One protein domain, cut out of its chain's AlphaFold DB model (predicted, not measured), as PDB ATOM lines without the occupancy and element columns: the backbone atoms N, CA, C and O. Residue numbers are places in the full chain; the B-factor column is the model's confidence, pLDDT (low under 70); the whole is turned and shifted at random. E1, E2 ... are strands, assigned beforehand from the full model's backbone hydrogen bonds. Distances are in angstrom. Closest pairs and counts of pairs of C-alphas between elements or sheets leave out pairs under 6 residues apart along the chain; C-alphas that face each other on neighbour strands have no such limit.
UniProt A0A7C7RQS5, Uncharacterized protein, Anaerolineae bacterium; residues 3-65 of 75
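AT A GLANCE: This is residues 3 to 65 of the 75 residues of an uncharacterized protein of Anaerolineae bacterium (UniProt A0A7C7RQS5). Two long strands, E3 and E4, run side by side as one long hairpin that is bent near its middle into a wide V, and each arm of the V has one short strand along its edge: E1 beside the arm that ends at the E3 to E4 turn, E2 beside the other. The V is a single twisted sheet, with the turn around Gly 43 at the tip of one arm and the turn around Gly 21 at the tip of the other. The printed part has 63 residues with no named helix and four named strands, which follow one another along the chain from E1 to E4; the class is all strand, and the sheet is branched, with E1, E2 and E4 each an antiparallel neighbour of E3. The whole is only just loose, close to extended, with a radius of gyration of the C-alphas of 15.8 A, and its outline is flat, spanning 47 by 28 by 13 A.

IN THESE COORDINATES: The first strand, E1, holds residues 3 to 8 and begins at C-alpha 3, (40.231, 11.456, -11.499). After three residues comes E2, residues 12 to 17, also of 6 residues, which ends at C-alpha 17, (21.199, 31.182, -0.884). E1 measures 16.5 A and E2 16.8 A from first to last C-alpha. E3 follows with residues 23 to 42, measures 42.4 A from first to last C-alpha and bends by 96 degrees at residue 31. After Gly 43 and Gly 44 comes E4, residues 45 to 64, which measures 33.3 A and bends by 110 degrees at residue 55. E4 ends at C-alpha 64, (28.587, 22.513, 1.972). E3 and E4 are the longest strands, with 20 residues each.

HOW THE PARTS SIT: The four strands make one branched, twisted sheet in which E3 has three neighbours and E1, E2 and E4 are edge strands. E1, beside residues 32 to 38 of E3, and E2, beside residues 23 to 28, lie on one side of E3, and E4 lies on the other side, beside residues 24 to 42. E1 and E3 are antiparallel, at 138 degrees between their directions. The C-alphas of Gly 5 and Leu 36, which face each other, are 4.4 A apart, and N 6 and O 35 are within hydrogen-bond range at 2.9 A. E2 and E3 are an antiparallel hairpin: C-alphas 13 and 27 face each other at 4.7 A, and N 14 and O 26 are 3.0 A apart. E3 and E4 are also a hairpin, antiparallel at 173 degrees, with N 36 and O 52 at 2.8 A in one arm and N 27 and O 62 at 3.0 A in the other. At the bend, N 56, N 57 and N 58 are within hydrogen-bond range of O 32, at 3.2, 3.2 and 2.9 A. E2, E3 and E4 form a meander, each strand the antiparallel neighbour of the one before. E1 and E2 are apart, and so are E2 and E4. The closest C-alphas of E1 and E4, those of Val 7 and Val 60, are 7.9 A apart.

THE WHOLE: The two C-alphas farthest apart are those of Gly 21 and Gly 43, at 46.7 A, while those of Phe 3 and Arg 65, the first and last printed, are 24.2 A apart. The printed part has no cut, and its three links, E1 to E2, E2 to E3 and E3 to E4, are tight. The mean pLDDT of the printed part is 87.0. Residues 11 to 15 and residue 17 are under 70, and the mean for E2 is 65.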
ATOM      1  N   PHE A   3      39.507  10.209 -11.703       96.81
ATOM      2  CA  PHE A   3      40.231  11.456 -11.499       96.81
ATOM      3  C   PHE A   3      40.774  11.493 -10.075       96.81
ATOM      4  O   PHE A   3      40.047  11.209  -9.125       96.81
ATOM      5  N   VAL A   4      42.060  11.798  -9.924       97.06
ATOM      6  CA  VAL A   4      42.699  11.959  -8.613       97.06
ATOM      7  C   VAL A   4      43.422  13.294  -8.613       97.06
ATOM      8  O   VAL A   4      44.383  13.478  -9.359       97.06
ATOM      9  N   GLY A   5      42.922  14.229  -7.811       93.62
ATOM     10  CA  GLY A   5      43.403  15.604  -7.774       93.62
ATOM     11  C   GLY A   5      44.103  15.955  -6.467       93.62
ATOM     12  O   GLY A   5      43.769  15.426  -5.408       93.62
ATOM     13  N   ARG A   6      45.049  16.890  -6.544       94.19
ATOM     14  CA  ARG A   6      45.544  17.653  -5.396       94.19
ATOM     15  C   ARG A   6      45.415  19.131  -5.719       94.19
ATOM     16  O   ARG A   6      45.798  19.558  -6.806       94.19
ATOM     17  N   VAL A   7      44.907  19.886  -4.759       91.19
ATOM     18  CA  VAL A   7      44.710  21.327  -4.872       91.19
ATOM     19  C   VAL A   7      45.443  22.020  -3.730       91.19
ATOM     20  O   VAL A   7      45.500  21.495  -2.616       91.19
ATOM     21  N   ARG A   8      46.020  23.185  -4.018       88.69
ATOM     22  CA  ARG A   8      46.536  24.118  -3.018       88.69
ATOM     23  C   ARG A   8      45.985  25.502  -3.324       88.69
ATOM     24  O   ARG A   8      46.192  26.014  -4.418       88.69
ATOM     25  N   SER A   9      45.341  26.122  -2.349       83.69
ATOM     26  CA  SER A   9      44.831  27.485  -2.468       83.69
ATOM     27  C   SER A   9      44.719  28.146  -1.095       83.69
ATOM     28  O   SER A   9      44.717  27.463  -0.070       83.69
ATOM     29  N   ARG A  10      44.631  29.479  -1.084       72.44
ATOM     30  CA  ARG A  10      44.053  30.227   0.040       72.44
ATOM     31  C   ARG A  10      42.559  30.344  -0.246       72.44
ATOM     32  O   ARG A  10      42.204  30.711  -1.365       72.44
ATOM     33  N   LEU A  11      41.728  29.933   0.702       67.25
ATOM     34  CA  LEU A  11      40.275  29.944   0.560       67.25
ATOM     35  C   LEU A  11      39.694  31.107   1.337       67.25
ATOM     36  O   LEU A  11      40.175  31.411   2.427       67.25
ATOM     37  N   GLU A  12      38.664  31.702   0.758       64.56
ATOM     38  CA  GLU A  12      37.790  32.669   1.404       64.56
ATOM     39  C   GLU A  12      36.364  32.105   1.378       64.56
ATOM     40  O   GLU A  12      36.014  31.307   0.495       64.56
ATOM     41  N   ASP A  13      35.570  32.491   2.372       59.75
ATOM     42  CA  ASP A  13      34.208  31.995   2.560       59.75
ATOM     43  C   ASP A  13      33.203  32.986   2.026       59.75
ATOM     44  O   ASP A  13      33.243  34.171   2.351       59.75
ATOM     45  N   LEU A  14      32.266  32.463   1.244       60.56
ATOM     46  CA  LEU A  14      31.107  33.194   0.776       60.56
ATOM     47  C   LEU A  14      29.850  32.427   1.190       60.56
ATOM     48  O   LEU A  14      29.700  31.230   0.916       60.56
ATOM     49  N   GLU A  15      28.926  33.137   1.828       67.12
ATOM     50  CA  GLU A  15      27.574  32.649   2.082       67.12
ATOM     51  C   GLU A  15      26.659  33.040   0.922       67.12
ATOM     52  O   GLU A  15      26.705  34.165   0.423       67.12
ATOM     53  N   TYR A  16      25.807  32.117   0.484       71.62
ATOM     54  CA  TYR A  16      24.775  32.413  -0.505       71.62
ATOM     55  C   TYR A  16      23.571  31.492  -0.322       71.62
ATOM     56  O   TYR A  16      23.622  30.441   0.324       71.62
ATOM     57  N   THR A  17      22.455  31.924  -0.889       67.94
ATOM     58  CA  THR A  17      21.199  31.182  -0.884       67.94
ATOM     59  C   THR A  17      21.097  30.376  -2.174       67.94
ATOM     60  O   THR A  17      21.273  30.919  -3.265       67.94
ATOM     61  N   ASP A  18      20.831  29.076  -2.052       71.12
ATOM     62  CA  ASP A  18      20.520  28.217  -3.193       71.12
ATOM     63  C   ASP A  18      19.173  28.630  -3.815       71.12
ATOM     64  O   ASP A  18      18.338  29.297  -3.199       71.12
ATOM     65  N   THR A  19      18.930  28.203  -5.045       73.44
ATOM     66  CA  THR A  19      17.700  28.468  -5.805       73.44
ATOM     67  C   THR A  19      16.429  27.937  -5.130       73.44
ATOM     68  O   THR A  19      15.332  28.393  -5.448       73.44
ATOM     69  N   ASP A  20      16.566  27.012  -4.175       77.25
ATOM     70  CA  ASP A  20      15.481  26.475  -3.349       77.25
ATOM     71  C   ASP A  20      15.287  27.217  -2.007       77.25
ATOM     72  O   ASP A  20      14.494  26.784  -1.168       77.25
ATOM     73  N   GLY A  21      16.005  28.324  -1.788       73.62
ATOM     74  CA  GLY A  21      15.933  29.131  -0.569       73.62
ATOM     75  C   GLY A  21      16.769  28.600   0.600       73.62
ATOM     76  O   GLY A  21      16.765  29.209   1.671       73.62
ATOM     77  N   ARG A  22      17.485  27.477   0.447       79.38
ATOM     78  CA  ARG A  22      18.332  26.927   1.517       79.38
ATOM     79  C   ARG A  22      19.692  27.619   1.564       79.38
ATOM     80  O   ARG A  22      20.262  27.977   0.539       79.38
ATOM     81  N   HIS A  23      20.247  27.750   2.769       77.12
ATOM     82  CA  HIS A  23      21.603  28.263   2.955       77.12
ATOM     83  C   HIS A  23      22.659  27.262   2.486       77.12
ATOM     84  O   HIS A  23      22.617  26.076   2.841       77.12
ATOM     85  N   LEU A  24      23.634  27.773   1.739       80.31
ATOM     86  CA  LEU A  24      24.859  27.079   1.382       80.31
ATOM     87  C   LEU A  24      26.064  27.915   1.803       80.31
ATOM     88  O   LEU A  24      26.066  29.143   1.725       80.31
ATOM     89  N   TYR A  25      27.108  27.207   2.211       77.69
ATOM     90  CA  TYR A  25      28.429  27.767   2.445       77.69
ATOM     91  C   TYR A  25      29.309  27.307   1.285       77.69
ATOM     92  O   TYR A  25      29.369  26.103   1.008       77.69
ATOM     93  N   CYS A  26      29.945  28.238   0.569       79.62
ATOM     94  CA  CYS A  26      30.960  27.896  -0.423       79.62
ATOM     95  C   CYS A  26      32.303  28.484  -0.027       79.62
ATOM     96  O   CYS A  26      32.452  29.693   0.121       79.62
ATOM     97  N   HIS A  27      33.286  27.597   0.065       81.69
ATOM     98  CA  HIS A  27      34.689  27.965   0.122       81.69
ATOM     99  C   HIS A  27      35.174  28.047  -1.312       81.69
ATOM    100  O   HIS A  27      35.276  27.005  -1.976       81.69
ATOM    101  N   ASN A  28      35.459  29.252  -1.798       84.38
ATOM    102  CA  ASN A  28      35.974  29.400  -3.144       84.38
ATOM    103  C   ASN A  28      37.281  30.172  -3.230       84.38
ATOM    104  O   ASN A  28      37.714  30.909  -2.352       84.38
ATOM    105  N   THR A  29      37.949  29.936  -4.349       83.31
ATOM    106  CA  THR A  29      39.018  30.782  -4.849       83.31
ATOM    107  C   THR A  29      39.089  30.614  -6.354       83.31
ATOM    108  O   THR A  29      38.794  29.546  -6.897       83.31
ATOM    109  N   LYS A  30      39.490  31.672  -7.050       86.19
ATOM    110  CA  LYS A  30      39.786  31.611  -8.486       86.19
ATOM    111  C   LYS A  30      41.291  31.507  -8.764       86.19
ATOM    112  O   LYS A  30      41.692  31.436  -9.918       86.19
ATOM    113  N   VAL A  31      42.113  31.465  -7.709       87.38
ATOM    114  CA  VAL A  31      43.580  31.525  -7.772       87.38
ATOM    115  C   VAL A  31      44.183  30.330  -7.020       87.38
ATOM    116  O   VAL A  31      44.839  30.467  -5.987       87.38
ATOM    117  N   GLY A  32      43.915  29.121  -7.515       89.00
ATOM    118  CA  GLY A  32      44.455  27.867  -6.988       89.00
ATOM    119  C   GLY A  32      45.540  27.241  -7.866       89.00
ATOM    120  O   GLY A  32      45.580  27.431  -9.085       89.00
ATOM    121  N   ASP A  33      46.389  26.428  -7.240       93.75
ATOM    122  CA  ASP A  33      47.257  25.466  -7.918       93.75
ATOM    123  C   ASP A  33      46.578  24.091  -7.924       93.75
ATOM    124  O   ASP A  33      46.074  23.636  -6.892       93.75
ATOM    125  N   MET A  34      46.608  23.392  -9.058       95.06
ATOM    126  CA  MET A  34      46.006  22.065  -9.196       95.06
ATOM    127  C   MET A  34      46.916  21.103  -9.954       95.06
ATOM    128  O   MET A  34      47.511  21.450 -10.973       95.06
ATOM    129  N   LEU A  35      46.959  19.860  -9.478       97.38
ATOM    130  CA  LEU A  35      47.431  18.698 -10.224       97.38
ATOM    131  C   LEU A  35      46.289  17.687 -10.324       97.38
ATOM    132  O   LEU A  35      45.704  17.326  -9.303       97.38
ATOM    133  N   LEU A  36      46.000  17.204 -11.531       97.38
ATOM    134  CA  LEU A  36      44.947  16.230 -11.802       97.38
ATOM    135  C   LEU A  36      45.513  15.042 -12.573       97.38
ATOM    136  O   LEU A  36      45.978  15.189 -13.699       97.38
ATOM    137  N   LYS A  37      45.431  13.850 -11.987       98.50
ATOM    138  CA  LYS A  37      45.755  12.595 -12.666       98.50
ATOM    139  C   LYS A  37      44.490  11.974 -13.239       98.50
ATOM    140  O   LYS A  37      43.514  11.779 -12.507       98.50
ATOM    141  N   VAL A  38      44.528  11.634 -14.523       98.31
ATOM    142  CA  VAL A  38      43.412  11.039 -15.259       98.31
ATOM    143  C   VAL A  38      43.728   9.584 -15.564       98.31
ATOM    144  O   VAL A  38      44.719   9.271 -16.221       98.31
ATOM    145  N   TYR A  39      42.866   8.683 -15.109       98.50
ATOM    146  CA  TYR A  39      43.006   7.248 -15.311       98.50
ATOM    147  C   TYR A  39      41.880   6.706 -16.191       98.50
ATOM    148  O   TYR A  39      40.702   7.043 -16.015       98.50
ATOM    149  N   ARG A  40      42.234   5.799 -17.098       98.31
ATOM    150  CA  ARG A  40      41.304   5.016 -17.916       98.31
ATOM    151  C   ARG A  40      41.402   3.547 -17.526       98.31
ATOM    152  O   ARG A  40      42.456   3.088 -17.098       98.31
ATOM    153  N   GLN A  41      40.290   2.827 -17.621       97.50
ATOM    154  CA  GLN A  41      40.284   1.392 -17.376       97.50
ATOM    155  C   GLN A  41      40.655   0.668 -18.675       97.50
ATOM    156  O   GLN A  41      39.997   0.863 -19.691       97.50
ATOM    157  N   GLU A  42      41.707  -0.146 -18.632       95.56
ATOM    158  CA  GLU A  42      42.205  -0.960 -19.746       95.56
ATOM    159  C   GLU A  42      42.475  -2.372 -19.216       95.56
ATOM    160  O   GLU A  42      43.217  -2.544 -18.248       95.56
ATOM    161  N   GLY A  43      41.823  -3.390 -19.791       93.62
ATOM    162  CA  GLY A  43      42.020  -4.790 -19.384       93.62
ATOM    163  C   GLY A  43      41.776  -5.050 -17.890       93.62
ATOM    164  O   GLY A  43      42.533  -5.778 -17.254       93.62
ATOM    165  N   GLY A  44      40.775  -4.393 -17.293       95.56
ATOM    166  CA  GLY A  44      40.458  -4.532 -15.866       95.56
ATOM    167  C   GLY A  44      41.397  -3.783 -14.909       95.56
ATOM    168  O   GLY A  44      41.179  -3.823 -13.701       95.56
ATOM    169  N   ARG A  45      42.405  -3.058 -15.413       97.06
ATOM    170  CA  ARG A  45      43.335  -2.256 -14.604       97.06
ATOM    171  C   ARG A  45      43.157  -0.767 -14.877       97.06
ATOM    172  O   ARG A  45      42.780  -0.359 -15.972       97.06
ATOM    173  N   TRP A  46      43.448   0.061 -13.877       97.75
ATOM    174  CA  TRP A  46      43.507   1.510 -14.051       97.75
ATOM    175  C   TRP A  46      44.875   1.910 -14.597       97.75
ATOM    176  O   TRP A  46      45.889   1.723 -13.926       97.75
ATOM    177  N   ARG A  47      44.898   2.498 -15.791       97.94
ATOM    178  CA  ARG A  47      46.092   3.068 -16.412       97.94
ATOM    179  C   ARG A  47      46.032   4.587 -16.346       97.94
ATOM    180  O   ARG A  47      45.001   5.173 -16.668       97.94
ATOM    181  N   LEU A  48      47.125   5.221 -15.925       97.94
ATOM    182  CA  LEU A  48      47.278   6.673 -16.025       97.94
ATOM    183  C   LEU A  48      47.392   7.044 -17.505       97.94
ATOM    184  O   LEU A  48      48.278   6.535 -18.189       97.94
ATOM    185  N   VAL A  49      46.498   7.902 -17.980       98.19
ATOM    186  CA  VAL A  49      46.473   8.348 -19.379       98.19
ATOM    187  C   VAL A  49      46.824   9.822 -19.534       98.19
ATOM    188  O   VAL A  49      47.234  10.208 -20.618       98.19
ATOM    189  N   ASP A  50      46.696  10.627 -18.473       98.31
ATOM    190  CA  ASP A  50      47.072  12.040 -18.515       98.31
ATOM    191  C   ASP A  50      47.392  12.605 -17.121       98.31
ATOM    192  O   ASP A  50      46.930  12.091 -16.094       98.31
ATOM    193  N   THR A  51      48.181  13.676 -17.086       98.12
ATOM    194  CA  THR A  51      48.414  14.518 -15.912       98.12
ATOM    195  C   THR A  51      48.293  15.983 -16.311       98.12
ATOM    196  O   THR A  51      49.145  16.514 -17.014       98.12
ATOM    197  N   LEU A  52      47.260  16.646 -15.798       97.69
ATOM    198  CA  LEU A  52      47.009  18.064 -16.028       97.69
ATOM    199  C   LEU A  52      47.512  18.881 -14.837       97.69
ATOM    200  O   LEU A  52      47.366  18.469 -13.681       97.69
ATOM    201  N   THR A  53      48.076  20.054 -15.111       97.06
ATOM    202  CA  THR A  53      48.550  20.980 -14.078       97.06
ATOM    203  C   THR A  53      48.097  22.401 -14.370       97.06
ATOM    204  O   THR A  53      48.168  22.840 -15.513       97.06
ATOM    205  N   SER A  54      47.700  23.131 -13.331       95.56
ATOM    206  CA  SER A  54      47.407  24.564 -13.381       95.56
ATOM    207  C   SER A  54      48.081  25.256 -12.199       95.56
ATOM    208  O   SER A  54      48.156  24.683 -11.109       95.56
ATOM    209  N   ARG A  55      48.603  26.465 -12.419       93.38
ATOM    210  CA  ARG A  55      49.256  27.282 -11.388       93.38
ATOM    211  C   ARG A  55      48.597  28.650 -11.333       93.38
ATOM    212  O   ARG A  55      48.521  29.316 -12.359       93.38
ATOM    213  N   GLY A  56      48.125  29.047 -10.155       89.75
ATOM    214  CA  GLY A  56      47.485  30.345  -9.912       89.75
ATOM    215  C   GLY A  56      46.217  30.633 -10.726       89.75
ATOM    216  O   GLY A  56      45.787  31.778 -10.768       89.75
ATOM    217  N   ALA A  57      45.630  29.632 -11.382       91.00
ATOM    218  CA  ALA A  57      44.492  29.820 -12.286       91.00
ATOM    219  C   ALA A  57      43.408  28.744 -12.130       91.00
ATOM    220  O   ALA A  57      42.423  28.740 -12.866       91.00
ATOM    221  N   ALA A  58      43.578  27.792 -11.207       93.38
ATOM    222  CA  ALA A  58      42.531  26.825 -10.922       93.38
ATOM    223  C   ALA A  58      41.453  27.485 -10.059       93.38
ATOM    224  O   ALA A  58      41.731  27.944  -8.949       93.38
ATOM    225  N   ALA A  59      40.218  27.492 -10.555       91.06
ATOM    226  CA  ALA A  59      39.062  27.741  -9.713       91.06
ATOM    227  C   ALA A  59      38.799  26.511  -8.837       91.06
ATOM    228  O   ALA A  59      38.834  25.376  -9.319       91.06
ATOM    229  N   VAL A  60      38.548  26.740  -7.554       85.94
ATOM    230  CA  VAL A  60      38.288  25.694  -6.565       85.94
ATOM    231  C   VAL A  60      37.069  26.108  -5.771       85.94
ATOM    232  O   VAL A  60      37.005  27.249  -5.320       85.94
ATOM    233  N   GLU A  61      36.120  25.192  -5.621       87.75
ATOM    234  CA  GLU A  61      34.870  25.428  -4.906       87.75
ATOM    235  C   GLU A  61      34.519  24.191  -4.082       87.75
ATOM    236  O   GLU A  61      34.475  23.075  -4.607       87.75
ATOM    237  N   TRP A  62      34.261  24.393  -2.794       83.75
ATOM    238  CA  TRP A  62      33.661  23.389  -1.923       83.75
ATOM    239  C   TRP A  62      32.346  23.923  -1.391       83.75
ATOM    240  O   TRP A  62      32.331  24.841  -0.577       83.75
ATOM    241  N   VAL A  63      31.250  23.324  -1.845       83.38
ATOM    242  CA  VAL A  63      29.900  23.677  -1.412       83.38
ATOM    243  C   VAL A  63      29.454  22.721  -0.318       83.38
ATOM    244  O   VAL A  63      29.493  21.500  -0.486       83.38
ATOM    245  N   MET A  64      29.016  23.275   0.806       82.81
ATOM    246  CA  MET A  64      28.587  22.513   1.972       82.81
ATOM    247  C   MET A  64      27.297  23.076   2.561       82.81
ATOM    248  O   MET A  64      26.977  24.254   2.438       82.81
ATOM    249  N   ARG A  65      26.546  22.205   3.241       83.94
ATOM    250  CA  ARG A  65      25.312  22.579   3.960       83.94
ATOM    251  C   ARG A  65      25.566  23.074   5.386       83.94
ATOM    252  O   ARG A  65      24.631  23.487   6.062       83.94
TER     253      ARG A  65